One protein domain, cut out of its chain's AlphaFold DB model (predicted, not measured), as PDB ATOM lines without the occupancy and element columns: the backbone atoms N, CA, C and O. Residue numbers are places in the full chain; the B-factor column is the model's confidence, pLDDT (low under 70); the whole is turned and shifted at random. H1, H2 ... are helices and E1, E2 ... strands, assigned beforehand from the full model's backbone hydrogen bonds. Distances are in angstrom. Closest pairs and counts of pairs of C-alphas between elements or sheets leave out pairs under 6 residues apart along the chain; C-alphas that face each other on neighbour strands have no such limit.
ATOM      1  N   ILE A   5     -18.820   8.065  10.108       93.75
ATOM      2  CA  ILE A   5     -18.148   7.612   8.895       93.75
ATOM      3  C   ILE A   5     -19.227   7.074   7.959       93.75
ATOM      4  O   ILE A   5     -19.853   6.059   8.239       93.75
ATOM      5  N   CYS A   6     -19.466   7.769   6.849       92.00
ATOM      6  CA  CYS A   6     -20.432   7.329   5.846       92.00
ATOM      7  C   CYS A   6     -19.728   6.560   4.729       92.00
ATOM      8  O   CYS A   6     -18.766   7.056   4.136       92.00
ATOM      9  N   HIS A   7     -20.249   5.380   4.417       90.50
ATOM     10  CA  HIS A   7     -19.855   4.580   3.266       90.50
ATOM     11  C   HIS A   7     -20.708   4.939   2.035       90.50
ATOM     12  O   HIS A   7     -21.648   5.734   2.123       90.50
ATOM     13  N   GLU A   8     -20.340   4.415   0.857       85.25
ATOM     14  CA  GLU A   8     -20.988   4.757  -0.419       85.25
ATOM     15  C   GLU A   8     -22.519   4.667  -0.329       85.25
ATOM     16  O   GLU A   8     -23.067   3.669   0.129       85.25
ATOM     17  N   GLY A   9     -23.212   5.720  -0.773       80.44
ATOM     18  CA  GLY A   9     -24.677   5.789  -0.750       80.44
ATOM     19  C   GLY A   9     -25.286   6.387   0.523       80.44
ATOM     20  O   GLY A   9     -26.492   6.618   0.536       80.44
ATOM     21  N   GLN A  10     -24.482   6.713   1.542       85.25
ATOM     22  CA  GLN A  10     -24.931   7.430   2.739       85.25
ATOM     23  C   GLN A  10     -24.388   8.853   2.838       85.25
ATOM     24  O   GLN A  10     -23.341   9.199   2.289       85.25
ATOM     25  N   THR A  11     -25.112   9.693   3.579       87.12
ATOM     26  CA  THR A  11     -24.682  11.060   3.894       87.12
ATOM     27  C   THR A  11     -24.764  11.307   5.390       87.12
ATOM     28  O   THR A  11     -25.672  10.810   6.053       87.12
ATOM     29  N   VAL A  12     -23.858  12.140   5.907       86.81
ATOM     30  CA  VAL A  12     -23.847  12.520   7.328       86.81
ATOM     31  C   VAL A  12     -25.203  13.093   7.751       86.81
ATOM     32  O   VAL A  12     -25.720  12.712   8.791       86.81
ATOM     33  N   ALA A  13     -25.833  13.912   6.902       86.88
ATOM     34  CA  ALA A  13     -27.136  14.514   7.187       86.88
ATOM     35  C   ALA A  13     -28.264  13.478   7.364       86.88
ATOM     36  O   ALA A  13     -29.123  13.654   8.225       86.88
ATOM     37  N   ALA A  14     -28.266  12.397   6.576       86.69
ATOM     38  CA  ALA A  14     -29.257  11.328   6.711       86.69
ATOM     39  C   ALA A  14     -29.076  10.556   8.029       86.69
ATOM     40  O   ALA A  14     -30.053  10.267   8.719       86.69
ATOM     41  N   VAL A  15     -27.824  10.285   8.410       86.38
ATOM     42  CA  VAL A  15     -27.497   9.620   9.679       86.38
ATOM     43  C   VAL A  15     -27.834  10.520  10.865       86.38
ATOM     44  O   VAL A  15     -28.457  10.069  11.817       86.38
ATOM     45  N   GLU A  16     -27.499  11.809  10.810       88.88
ATOM     46  CA  GLU A  16     -27.884  12.776  11.845       88.88
ATOM     47  C   GLU A  16     -29.405  12.861  11.993       88.88
ATOM     48  O   GLU A  16     -29.912  12.852  13.114       88.88
ATOM     49  N   GLN A  17     -30.148  12.874  10.883       88.44
ATOM     50  CA  GLN A  17     -31.606  12.839  10.923       88.44
ATOM     51  C   GLN A  17     -32.117  11.571  11.620       88.44
ATOM     52  O   GLN A  17     -32.965  11.675  12.508       88.44
ATOM     53  N   PHE A  18     -31.582  10.397  11.277       87.25
ATOM     54  CA  PHE A  18     -31.909   9.143  11.958       87.25
ATOM     55  C   PHE A  18     -31.626   9.224  13.468       87.25
ATOM     56  O   PHE A  18     -32.510   8.956  14.281       87.25
ATOM     57  N   LEU A  19     -30.441   9.702  13.858       87.31
ATOM     58  CA  LEU A  19     -30.053   9.851  15.262       87.31
ATOM     59  C   LEU A  19     -30.964  10.818  16.031       87.31
ATOM     60  O   LEU A  19     -31.237  10.581  17.202       87.31
ATOM     61  N   THR A  20     -31.471  11.882  15.397       88.19
ATOM     62  CA  THR A  20     -32.426  12.801  16.050       88.19
ATOM     63  C   THR A  20     -33.813  12.200  16.269       88.19
ATOM     64  O   THR A  20     -34.563  12.698  17.106       88.19
ATOM     65  N   GLN A  21     -34.168  11.155  15.520       88.12
ATOM     66  CA  GLN A  21     -35.431  10.433  15.675       88.12
ATOM     67  C   GLN A  21     -35.319   9.278  16.678       88.12
ATOM     68  O   GLN A  21     -36.332   8.840  17.219       88.12
ATOM     69  N   MET A  22     -34.100   8.802  16.938       87.62
ATOM     70  CA  MET A  22     -33.821   7.737  17.891       87.62
ATOM     71  C   MET A  22     -33.781   8.274  19.328       87.62
ATOM     72  O   MET A  22     -33.118   9.271  19.619       87.62
ATOM     73  N   ASP A  23     -34.428   7.573  20.260       91.19
ATOM     74  CA  ASP A  23     -34.187   7.799  21.687       91.19
ATOM     75  C   ASP A  23     -32.858   7.146  22.072       91.19
ATOM     76  O   ASP A  23     -32.788   5.967  22.430       91.19
ATOM     77  N   LEU A  24     -31.783   7.927  21.965       89.62
ATOM     78  CA  LEU A  24     -30.442   7.443  22.248       89.62
ATOM     79  C   LEU A  24     -30.303   6.952  23.696       89.62
ATOM     80  O   LEU A  24     -29.610   5.974  23.936       89.62
ATOM     81  N   HIS A  25     -30.975   7.580  24.661       91.69
ATOM     82  CA  HIS A  25     -30.881   7.152  26.055       91.69
ATOM     83  C   HIS A  25     -31.538   5.781  26.258       91.69
ATOM     84  O   HIS A  25     -30.954   4.905  26.898       91.69
ATOM     85  N   ALA A  26     -32.726   5.573  25.683       92.94
ATOM     86  CA  ALA A  26     -33.377   4.266  25.698       92.94
ATOM     87  C   ALA A  26     -32.536   3.202  24.974       92.94
ATOM     88  O   ALA A  26     -32.378   2.100  25.494       92.94
ATOM     89  N   PHE A  27     -31.940   3.543  23.828       92.88
ATOM     90  CA  PHE A  27     -31.046   2.653  23.085       92.88
ATOM     91  C   PHE A  27     -29.823   2.227  23.910       92.88
ATOM     92  O   PHE A  27     -29.594   1.032  24.080       92.88
ATOM     93  N   MET A  28     -29.082   3.176  24.497       94.69
ATOM     94  CA  MET A  28     -27.907   2.859  25.323       94.69
ATOM     95  C   MET A  28     -28.279   2.004  26.540       94.69
ATOM     96  O   MET A  28     -27.523   1.116  26.931       94.69
ATOM     97  N   ARG A  29     -29.464   2.227  27.126       95.69
ATOM     98  CA  ARG A  29     -29.975   1.378  28.207       95.69
ATOM     99  C   ARG A  29     -30.243  -0.052  27.735       95.69
ATOM    100  O   ARG A  29     -29.873  -0.976  28.449       95.69
ATOM    101  N   SER A  30     -30.848  -0.245  26.563       95.62
ATOM    102  CA  SER A  30     -31.075  -1.584  25.995       95.62
ATOM    103  C   SER A  30     -29.761  -2.323  25.737       95.62
ATOM    104  O   SER A  30     -29.636  -3.481  26.127       95.62
ATOM    105  N   VAL A  31     -28.753  -1.632  25.189       95.50
ATOM    106  CA  VAL A  31     -27.400  -2.188  25.019       95.50
ATOM    107  C   VAL A  31     -26.819  -2.613  26.371       95.50
ATOM    108  O   VAL A  31     -26.324  -3.726  26.508       95.50
ATOM    109  N   ALA A  32     -26.923  -1.772  27.402       97.12
ATOM    110  CA  ALA A  32     -26.416  -2.097  28.734       97.12
ATOM    111  C   ALA A  32     -27.128  -3.293  29.396       97.12
ATOM    112  O   ALA A  32     -26.511  -4.006  30.190       97.12
ATOM    113  N   VAL A  33     -28.414  -3.512  29.110       96.56
ATOM    114  CA  VAL A  33     -29.133  -4.706  29.576       96.56
ATOM    115  C   VAL A  33     -28.545  -5.948  28.920       96.56
ATOM    116  O   VAL A  33     -28.087  -6.836  29.631       96.56
ATOM    117  N   GLU A  34     -28.459  -5.968  27.589       96.38
ATOM    118  CA  GLU A  34     -27.973  -7.140  26.856       96.38
ATOM    119  C   GLU A  34     -26.507  -7.467  27.174       96.38
ATOM    120  O   GLU A  34     -26.157  -8.630  27.366       96.38
ATOM    121  N   VAL A  35     -25.658  -6.447  27.328       95.62
ATOM    122  CA  VAL A  35     -24.258  -6.628  27.736       95.62
ATOM    123  C   VAL A  35     -24.160  -7.231  29.135       95.62
ATOM    124  O   VAL A  35     -23.414  -8.185  29.335       95.62
ATOM    125  N   ASN A  36     -24.911  -6.709  30.111       96.06
ATOM    126  CA  ASN A  36     -24.916  -7.288  31.455       96.06
ATOM    127  C   ASN A  36     -25.419  -8.735  31.428       96.06
ATOM    128  O   ASN A  36     -24.779  -9.614  32.004       96.06
ATOM    129  N   ASP A  37     -26.520  -9.005  30.729       94.38
ATOM    130  CA  ASP A  37     -27.069 -10.353  30.616       94.38
ATOM    131  C   ASP A  37     -26.049 -11.315  29.990       94.38
ATOM    132  O   ASP A  37     -25.848 -12.416  30.502       94.38
ATOM    133  N   ALA A  38     -25.326 -10.882  28.953       93.00
ATOM    134  CA  ALA A  38     -24.248 -11.653  28.342       93.00
ATOM    135  C   ALA A  38     -23.069 -11.882  29.305       93.00
ATOM    136  O   ALA A  38     -22.591 -13.011  29.436       93.00
ATOM    137  N   CYS A  39     -22.617 -10.851  30.026       91.44
ATOM    138  CA  CYS A  39     -21.510 -10.957  30.981       91.44
ATOM    139  C   CYS A  39     -21.829 -11.892  32.156       91.44
ATOM    140  O   CYS A  39     -20.948 -12.610  32.633       91.44
ATOM    141  N   TYR A  40     -23.078 -11.897  32.623       92.50
ATOM    142  CA  TYR A  40     -23.502 -12.665  33.791       92.50
ATOM    143  C   TYR A  40     -24.256 -13.958  33.446       92.50
ATOM    144  O   TYR A  40     -24.647 -14.678  34.360       92.50
ATOM    145  N   CYS A  41     -24.400 -14.329  32.166       92.38
ATOM    146  CA  CYS A  41     -25.188 -15.503  31.752       92.38
ATOM    147  C   CYS A  41     -24.715 -16.842  32.351       92.38
ATOM    148  O   CYS A  41     -25.495 -17.788  32.454       92.38
ATOM    149  N   GLN A  42     -23.439 -16.932  32.742       91.25
ATOM    150  CA  GLN A  42     -22.837 -18.102  33.397       91.25
ATOM    151  C   GLN A  42     -22.458 -17.836  34.864       91.25
ATOM    152  O   GLN A  42     -21.716 -18.614  35.462       91.25
ATOM    153  N   SER A  43     -22.936 -16.731  35.433       91.69
ATOM    154  CA  SER A  43     -22.728 -16.350  36.828       91.69
ATOM    155  C   SER A  43     -23.948 -16.707  37.679       91.69
ATOM    156  O   SER A  43     -25.074 -16.748  37.190       91.69
ATOM    157  N   ASP A  44     -23.737 -16.895  38.982       94.00
ATOM    158  CA  ASP A  44     -24.826 -16.990  39.967       94.00
ATOM    159  C   ASP A  44     -25.451 -15.612  40.281       94.00
ATOM    160  O   ASP A  44     -26.456 -15.514  40.988       94.00
ATOM    161  N   TYR A  45     -24.834 -14.531  39.795       94.38
ATOM    162  CA  TYR A  45     -25.325 -13.170  39.958       94.38
ATOM    163  C   TYR A  45     -26.329 -12.800  38.862       94.38
ATOM    164  O   TYR A  45     -26.039 -12.957  37.680       94.38
ATOM    165  N   VAL A  46     -27.476 -12.243  39.261       95.19
ATOM    166  CA  VAL A  46     -28.481 -11.692  38.342       95.19
ATOM    167  C   VAL A  46     -28.354 -10.167  38.338       95.19
ATOM    168  O   VAL A  46     -28.536  -9.566  39.403       95.19
ATOM    169  N   PRO A  47     -28.068  -9.540  37.183       95.88
ATOM    170  CA  PRO A  47     -28.024  -8.089  37.059       95.88
ATOM    171  C   PRO A  47     -29.313  -7.421  37.541       95.88
ATOM    172  O   PRO A  47     -30.422  -7.903  37.311       95.88
ATOM    173  N   THR A  48     -29.165  -6.294  38.226       97.00
ATOM    174  CA  THR A  48     -30.274  -5.469  38.700       97.00
ATOM    175  C   THR A  48     -30.467  -4.251  37.803       97.00
ATOM    176  O   THR A  48     -29.576  -3.846  37.056       97.00
ATOM    177  N   GLU A  49     -31.606  -3.565  37.946       96.69
ATOM    178  CA  GLU A  49     -31.809  -2.270  37.280       96.69
ATOM    179  C   GLU A  49     -30.696  -1.264  37.582       96.69
ATOM    180  O   GLU A  49     -30.385  -0.418  36.745       96.69
ATOM    181  N   LYS A  50     -30.099  -1.334  38.776       97.12
ATOM    182  CA  LYS A  50     -28.996  -0.453  39.139       97.12
ATOM    183  C   LYS A  50     -27.773  -0.730  38.263       97.12
ATOM    184  O   LYS A  50     -27.228   0.225  37.725       97.12
ATOM    185  N   ASP A  51     -27.403  -1.992  38.067       96.75
ATOM    186  CA  ASP A  51     -26.231  -2.375  37.265       96.75
ATOM    187  C   ASP A  51     -26.416  -1.983  35.796       96.75
ATOM    188  O   ASP A  51     -25.504  -1.449  35.166       96.75
ATOM    189  N   HIS A  52     -27.631  -2.150  35.262       97.50
ATOM    190  CA  HIS A  52     -27.964  -1.697  33.912       97.50
ATOM    191  C   HIS A  52     -27.845  -0.177  33.763       97.50
ATOM    192  O   HIS A  52     -27.296   0.304  32.775       97.50
ATOM    193  N   ASN A  53     -28.340   0.591  34.738       96.94
ATOM    194  CA  ASN A  53     -28.254   2.051  34.707       96.94
ATOM    195  C   ASN A  53     -26.814   2.550  34.880       96.94
ATOM    196  O   ASN A  53     -26.427   3.519  34.231       96.94
ATOM    197  N   GLU A  54     -26.028   1.907  35.747       97.69
ATOM    198  CA  GLU A  54     -24.616   2.239  35.951       97.69
ATOM    199  C   GLU A  54     -23.796   1.950  34.691       97.69
ATOM    200  O   GLU A  54     -23.040   2.820  34.258       97.69
ATOM    201  N   LEU A  55     -24.009   0.797  34.047       97.75
ATOM    202  CA  LEU A  55     -23.356   0.492  32.778       97.75
ATOM    203  C   LEU A  55     -23.798   1.463  31.677       97.75
ATOM    204  O   LEU A  55     -22.944   2.044  31.018       97.75
ATOM    205  N   ALA A  56     -25.102   1.711  31.510       97.44
ATOM    206  CA  ALA A  56     -25.617   2.636  30.494       97.44
ATOM    207  C   ALA A  56     -25.034   4.054  30.624       97.44
ATOM    208  O   ALA A  56     -24.803   4.715  29.614       97.44
ATOM    209  N   ALA A  57     -24.778   4.510  31.854       96.94
ATOM    210  CA  ALA A  57     -24.146   5.800  32.121       96.94
ATOM    211  C   ALA A  57     -22.638   5.822  31.799       96.94
ATOM    212  O   ALA A  57     -22.091   6.895  31.547       96.94
ATOM    213  N   ASP A  58     -21.973   4.665  31.816       97.50
ATOM    214  CA  ASP A  58     -20.564   4.519  31.437       97.50
ATOM    215  C   ASP A  58     -20.371   4.311  29.928       97.50
ATOM    216  O   ASP A  58     -19.301   4.628  29.405       97.50
ATOM    217  N   LEU A  59     -21.392   3.815  29.216       97.06
ATOM    218  CA  LEU A  59     -21.309   3.570  27.778       97.06
ATOM    219  C   LEU A  59     -21.074   4.863  26.981       97.06
ATOM    220  O   LEU A  59     -21.768   5.870  27.137       97.06
ATOM    221  N   GLN A  60     -20.121   4.811  26.054       95.88
ATOM    222  CA  GLN A  60     -19.740   5.929  25.192       95.88
ATOM    223  C   GLN A  60     -19.661   5.476  23.740       95.88
ATOM    224  O   GLN A  60     -18.959   4.518  23.428       95.88
ATOM    225  N   ILE A  61     -20.341   6.189  22.841       95.88
ATOM    226  CA  ILE A  61     -20.181   5.974  21.399       95.88
ATOM    227  C   ILE A  61     -18.825   6.548  20.982       95.88
ATOM    228  O   ILE A  61     -18.616   7.762  21.037       95.88
ATOM    229  N   GLU A  62     -17.920   5.678  20.547       95.62
ATOM    230  CA  GLU A  62     -16.610   6.051  20.020       95.62
ATOM    231  C   GLU A  62     -16.709   6.522  18.570       95.62
ATOM    232  O   GLU A  62     -16.140   7.554  18.217       95.62
ATOM    233  N   LYS A  63     -17.444   5.786  17.732       95.81
ATOM    234  CA  LYS A  63     -17.705   6.138  16.333       95.81
ATOM    235  C   LYS A  63     -18.988   5.489  15.831       95.81
ATOM    236  O   LYS A  63     -19.476   4.521  16.410       95.81
ATOM    237  N   ILE A  64     -19.504   6.032  14.738       95.38
ATOM    238  CA  ILE A  64     -20.669   5.512  14.027       95.38
ATOM    239  C   ILE A  64     -20.250   5.266  12.583       95.38
ATOM    240  O   ILE A  64     -19.770   6.186  11.924       95.38
ATOM    241  N   GLU A  65     -20.426   4.049  12.091       95.31
ATOM    242  CA  GLU A  65     -20.205   3.686  10.692       95.31
ATOM    243  C   GLU A  65     -21.567   3.471  10.027       95.31
ATOM    244  O   GLU A  65     -22.441   2.836  10.604       95.31
ATOM    245  N   ALA A  66     -21.795   4.062   8.857       94.19
ATOM    246  CA  ALA A  66     -23.108   4.065   8.217       94.19
ATOM    247  C   ALA A  66     -23.036   3.573   6.772       94.19
ATOM    248  O   ALA A  66     -22.314   4.149   5.950       94.19
ATOM    249  N   TRP A  67     -23.847   2.567   6.456       92.38
ATOM    250  CA  TRP A  67     -24.018   1.983   5.127       92.38
ATOM    251  C   TRP A  67     -25.443   2.215   4.609       92.38
ATOM    252  O   TRP A  67     -26.313   2.701   5.334       92.38
ATOM    253  N   PRO A  68     -25.725   1.926   3.325       88.38
ATOM    254  CA  PRO A  68     -27.057   2.122   2.760       88.38
ATOM    255  C   PRO A  68     -28.199   1.473   3.554       88.38
ATOM    256  O   PRO A  68     -29.288   2.039   3.599       88.38
ATOM    257  N   GLU A  69     -27.950   0.325   4.188       88.44
ATOM    258  CA  GLU A  69     -28.988  -0.492   4.832       88.44
ATOM    259  C   GLU A  69     -28.960  -0.436   6.365       88.44
ATOM    260  O   GLU A  69     -29.979  -0.720   7.002       88.44
ATOM    261  N   ASP A  70     -27.841  -0.028   6.966       91.38
ATOM    262  CA  ASP A  70     -27.632  -0.072   8.410       91.38
ATOM    263  C   ASP A  70     -26.677   1.012   8.933       91.38
ATOM    264  O   ASP A  70     -26.018   1.753   8.195       91.38
ATOM    265  N   VAL A  71     -26.649   1.116  10.259       93.31
ATOM    266  CA  VAL A  71     -25.720   1.944  11.022       93.31
ATOM    267  C   VAL A  71     -25.114   1.093  12.128       93.31
ATOM    268  O   VAL A  71     -25.842   0.495  12.915       93.31
ATOM    269  N   VAL A  72     -23.789   1.070  12.226       95.44
ATOM    270  CA  VAL A  72     -23.048   0.380  13.282       95.44
ATOM    271  C   VAL A  72     -22.490   1.396  14.269       95.44
ATOM    272  O   VAL A  72     -21.694   2.271  13.922       95.44
ATOM    273  N   PHE A  73     -22.880   1.260  15.529       96.00
ATOM    274  CA  PHE A  73     -22.321   2.008  16.644       96.00
ATOM    275  C   PHE A  73     -21.165   1.223  17.242       96.00
ATOM    276  O   PHE A  73     -21.351   0.094  17.691       96.00
ATOM    277  N   ILE A  74     -19.985   1.834  17.304       97.12
ATOM    278  CA  ILE A  74     -18.883   1.315  18.110       97.12
ATOM    279  C   ILE A  74     -18.943   1.992  19.470       97.12
ATOM    280  O   ILE A  74     -18.857   3.219  19.572       97.12
ATOM    281  N   ILE A  75     -19.133   1.183  20.505       97.06
ATOM    282  CA  ILE A  75     -19.405   1.622  21.868       97.06
ATOM    283  C   ILE A  75     -18.323   1.078  22.797       97.06
ATOM    284  O   ILE A  75     -17.871  -0.059  22.665       97.06
ATOM    285  N   LEU A  76     -17.924   1.892  23.766       96.88
ATOM    286  CA  LEU A  76     -16.961   1.554  24.807       96.88
ATOM    287  C   LEU A  76     -17.606   1.667  26.188       96.88
ATOM    288  O   LEU A  76     -18.479   2.504  26.389       96.88
ATOM    289  N   SER A  77     -17.110   0.885  27.146       96.56
ATOM    290  CA  SER A  77     -17.372   1.054  28.581       96.56
ATOM    291  C   SER A  77     -16.030   1.216  29.301       96.56
ATOM    292  O   SER A  77     -15.385   0.221  29.633       96.56
ATOM    293  N   PRO A  78     -15.532   2.450  29.485       94.94
ATOM    294  CA  PRO A  78     -14.195   2.676  30.031       94.94
ATOM    295  C   PRO A  78     -14.013   2.171  31.463       94.94
ATOM    296  O   PRO A  78     -12.885   1.864  31.848       94.94
ATOM    297  N   THR A  79     -15.088   2.116  32.252       96.25
ATOM    298  CA  THR A  79     -15.018   1.729  33.664       96.25
ATOM    299  C   THR A  79     -15.281   0.241  33.854       96.25
ATOM    300  O   THR A  79     -14.527  -0.417  34.570       96.25
ATOM    301  N   PHE A  80     -16.336  -0.295  33.233       94.94
ATOM    302  CA  PHE A  80     -16.765  -1.675  33.483       94.94
ATOM    303  C   PHE A  80     -16.134  -2.690  32.526       94.94
ATOM    304  O   PHE A  80     -15.848  -3.804  32.957       94.94
ATOM    305  N   LEU A  81     -15.876  -2.317  31.266       94.25
ATOM    306  CA  LEU A  81     -15.281  -3.195  30.245       94.25
ATOM    307  C   LEU A  81     -14.114  -2.493  29.513       94.25
ATOM    308  O   LEU A  81     -14.169  -2.278  28.296       94.25
ATOM    309  N   PRO A  82     -13.049  -2.084  30.233       94.50
ATOM    310  CA  PRO A  82     -11.986  -1.236  29.680       94.50
ATOM    311  C   PRO A  82     -11.237  -1.875  28.498       94.50
ATOM    312  O   PRO A  82     -10.755  -1.173  27.604       94.50
ATOM    313  N   ASP A  83     -11.158  -3.199  28.478       94.25
ATOM    314  CA  ASP A  83     -10.469  -4.046  27.506       94.25
ATOM    315  C   ASP A  83     -11.378  -4.565  26.381       94.25
ATOM    316  O   ASP A  83     -10.915  -5.311  25.521       94.25
ATOM    317  N   MET A  84     -12.643  -4.133  26.333       94.19
ATOM    318  CA  MET A  84     -13.595  -4.540  25.299       94.19
ATOM    319  C   MET A  84     -14.177  -3.346  24.544       94.19
ATOM    320  O   MET A  84     -14.171  -2.201  25.017       94.19
ATOM    321  N   TYR A  85     -14.685  -3.619  23.348       94.88
ATOM    322  CA  TYR A  85     -15.597  -2.736  22.632       94.88
ATOM    323  C   TYR A  85     -16.828  -3.518  22.177       94.88
ATOM    324  O   TYR A  85     -16.796  -4.737  22.032       94.88
ATOM    325  N   MET A  86     -17.922  -2.802  21.967       95.81
ATOM    326  CA  MET A  86     -19.180  -3.349  21.477       95.81
ATOM    327  C   MET A  86     -19.449  -2.782  20.088       95.81
ATOM    328  O   MET A  86     -19.276  -1.580  19.876       95.81
ATOM    329  N   SER A  87     -19.880  -3.623  19.155       96.44
ATOM    330  CA  SER A  87     -20.457  -3.176  17.887       96.44
ATOM    331  C   SER A  87     -21.949  -3.453  17.903       96.44
ATOM    332  O   SER A  87     -22.358  -4.594  18.095       96.44
ATOM    333  N   VAL A  88     -22.750  -2.406  17.713       96.19
ATOM    334  CA  VAL A  88     -24.210  -2.505  17.657       96.19
ATOM    335  C   VAL A  88     -24.676  -2.095  16.272       96.19
ATOM    336  O   VAL A  88     -24.636  -0.911  15.939       96.19
ATOM    337  N   GLN A  89     -25.090  -3.061  15.461       95.06
ATOM    338  CA  GLN A  89     -25.643  -2.823  14.129       95.06
ATOM    339  C   GLN A  89     -27.142  -2.566  14.241       95.06
ATOM    340  O   GLN A  89     -27.844  -3.336  14.882       95.06
ATOM    341  N   VAL A  90     -27.642  -1.504  13.613       92.81
ATOM    342  CA  VAL A  90     -29.062  -1.137  13.583       92.81
ATOM    343  C   VAL A  90     -29.514  -1.024  12.133       92.81
ATOM    344  O   VAL A  90     -28.997  -0.200  11.379       92.81
ATOM    345  N   MET A  91     -30.506  -1.825  11.743       89.38
ATOM    346  CA  MET A  91     -31.052  -1.790  10.383       89.38
ATOM    347  C   MET A  91     -31.906  -0.535  10.181       89.38
ATOM    348  O   MET A  91     -32.871  -0.313  10.912       89.38
ATOM    349  N   LEU A  92     -31.631   0.258   9.143       81.44
ATOM    350  CA  LEU A  92     -32.367   1.503   8.872       81.44
ATOM    351  C   LEU A  92     -33.823   1.263   8.444       81.44
ATOM    352  O   LEU A  92     -34.674   2.131   8.620       81.44
ATOM    353  N   VAL A  93     -34.110   0.089   7.876       75.69
ATOM    354  CA  VAL A  93     -35.436  -0.266   7.340       75.69
ATOM    355  C   VAL A  93     -36.465  -0.562   8.435       75.69
ATOM    356  O   VAL A  93     -37.655  -0.359   8.207       75.69
ATOM    357  N   ASP A  94     -36.013  -1.033   9.602       71.69
ATOM    358  CA  ASP A  94     -36.882  -1.444  10.718       71.69
ATOM    359  C   ASP A  94     -36.559  -0.701  12.029       71.69
ATOM    360  O   ASP A  94     -37.377  -0.702  12.939       71.69
ATOM    361  N   ALA A  95     -35.392  -0.047  12.150       65.88
ATOM    362  CA  ALA A  95     -34.906   0.761  13.289       65.88
ATOM    363  C   ALA A  95     -35.023   0.131  14.701       65.88
ATOM    364  O   ALA A  95     -34.651   0.750  15.697       65.88
ATOM    365  N   THR A  96     -35.537  -1.092  14.791       65.00
ATOM    366  CA  THR A  96     -35.859  -1.853  16.000       65.00
ATOM    367  C   THR A  96     -35.109  -3.178  16.027       65.00
ATOM    368  O   THR A  96     -34.834  -3.693  17.108       65.00
ATOM    369  N   ALA A  97     -34.733  -3.700  14.855       65.44
ATOM    370  CA  ALA A  97     -33.816  -4.816  14.721       65.44
ATOM    371  C   ALA A  97     -32.378  -4.309  14.863       65.44
ATOM    372  O   ALA A  97     -31.899  -3.520  14.039       65.44
ATOM    373  N   TRP A  98     -31.713  -4.772  15.916       85.81
ATOM    374  CA  TRP A  98     -30.299  -4.545  16.138       85.81
ATOM    375  C   TRP A  98     -29.603  -5.828  16.572       85.81
ATOM    376  O   TRP A  98     -30.233  -6.735  17.114       85.81
ATOM    377  N   GLU A  99     -28.308  -5.888  16.297       91.38
ATOM    378  CA  GLU A  99     -27.431  -6.994  16.660       91.38
ATOM    379  C   GLU A  99     -26.236  -6.433  17.429       91.38
ATOM    380  O   GLU A  99     -25.645  -5.430  17.020       91.38
ATOM    381  N   LEU A 100     -25.921  -7.054  18.565       94.38
ATOM    382  CA  LEU A 100     -24.798  -6.695  19.420       94.38
ATOM    383  C   LEU A 100     -23.730  -7.777  19.360       94.38
ATOM    384  O   LEU A 100     -23.981  -8.952  19.618       94.38
ATOM    385  N   GLU A 101     -22.500  -7.333  19.146       94.81
ATOM    386  CA  GLU A 101     -21.314  -8.153  19.338       94.81
ATOM    387  C   GLU A 101     -20.373  -7.483  20.345       94.81
ATOM    388  O   GLU A 101     -20.230  -6.256  20.372       94.81
ATOM    389  N   ILE A 102     -19.709  -8.298  21.168       93.00
ATOM    390  CA  ILE A 102     -18.728  -7.862  22.166       93.00
ATOM    391  C   ILE A 102     -17.363  -8.420  21.770       93.00
ATOM    392  O   ILE A 102     -17.199  -9.628  21.600       93.00
ATOM    393  N   HIS A 103     -16.376  -7.538  21.659       92.31
ATOM    394  CA  HIS A 103     -15.048  -7.849  21.146       92.31
ATOM    395  C   HIS A 103     -13.974  -7.485  22.167       92.31
ATOM    396  O   HIS A 103     -14.030  -6.421  22.785       92.31
ATOM    397  N   ALA A 104     -12.961  -8.339  22.306       90.94
ATOM    398  CA  ALA A 104     -11.733  -7.978  23.010       90.94
ATOM    399  C   ALA A 104     -10.896  -7.015  22.149       90.94
ATOM    400  O   ALA A 104     -10.831  -7.178  20.928       90.94
ATOM    401  N   LYS A 105     -10.273  -6.016  22.781       83.50
ATOM    402  CA  LYS A 105      -9.358  -5.067  22.125       83.50
ATOM    403  C   LYS A 105      -7.981  -5.661  21.830       83.50
ATOM    404  O   LYS A 105      -7.513  -6.523  22.608       83.50
TER     405      LYS A 105
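What this domain is: This is residues 5 to 105 of the 105 residues of an uncharacterized protein of Corynebacterium mustelae (UniProt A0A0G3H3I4). A twisted sheet of four strands has the long helix H2 packed slantwise over one face, above E3 and E4, while H1 and H3 lie toward opposite ends of the domain. H3 packs on H2, and the loop of residues 41 to 48 between these two reaches the end of the long axis away from H1. The printed part has 101 residues, with three named helices and then four named strands along the chain, H1 H2 H3 E1 E2 E3 E4. The sheet has the order E1, E2, E3, E4 and is antiparallel throughout, and the class is mixed, helices and strands. The whole is compact, with a radius of gyration of the C-alphas of 14.2 A, and elongated in outline, spanning 46 by 26 by 20 A.

Where its parts are: Residues 5 to 6 pair in parallel with residues 65 to 66, which belong to strand E1, residues 60 to 66. H1 covers residues 12 to 21 and begins at C-alpha 12 at (-23.847, 12.520, 7.328). H2, residues 24 to 40, is 24.2 A long, and H3 covers residues 49 to 58. After E1 come E2, residues 70 to 77, 22.7 A long, and E3, residues 81 to 91, 25.4 A long. E3 bends by 77 degrees at residue 84. E4, residues 98 to 104, is 20.1 A long and ends at C-alpha 104 at (-11.733, -7.978, 23.010).

How they stand to each other: The four strands form a meander, each strand the antiparallel neighbour of the one before, and E1 and E2, E2 and E3, and E3 and E4 are hairpins. N 62 and O 74 of E1 and E2 are 2.8 A apart, N 73 and O 88 of E2 and E3 2.8 A, and N 87 and O 101 of E3 and E4 2.9 A, each within hydrogen-bond range. H1 and H2 on one face of the sheet make two layers, helices on one face of a sheet. H2 has a height over the sheet of 8.6 A and lies over E3 and E4, slantwise to the strands, at 49 degrees to E4 on the local plane. Its closest C-alphas to E4 are those of Val 31 and Leu 100, 7.6 A apart. H1 is on the sheet, its closest C-alphas to E1 being those of Val 15 and Ala 66, 7.2 A apart. H3 only grazes the sheet, with residues 55 to 58. H2 and H3 touch at a steep tilt of 66 degrees, opposite ways, the closest C-alphas being those of Arg 29 and Ala 56, 5.1 A apart. H1 and H3 are apart. In H1, H2 and H3 every O i to N i+4 pair is within hydrogen-bond range.

The domain as a whole: The two C-alphas farthest apart are those of Gly 9 and Asp 44, at 46.7 A. The printed part has no cut, and none of its links is long. The mean pLDDT of the printed part is 91.8, and residues 95 to 97, between E3 and E4, are under 70.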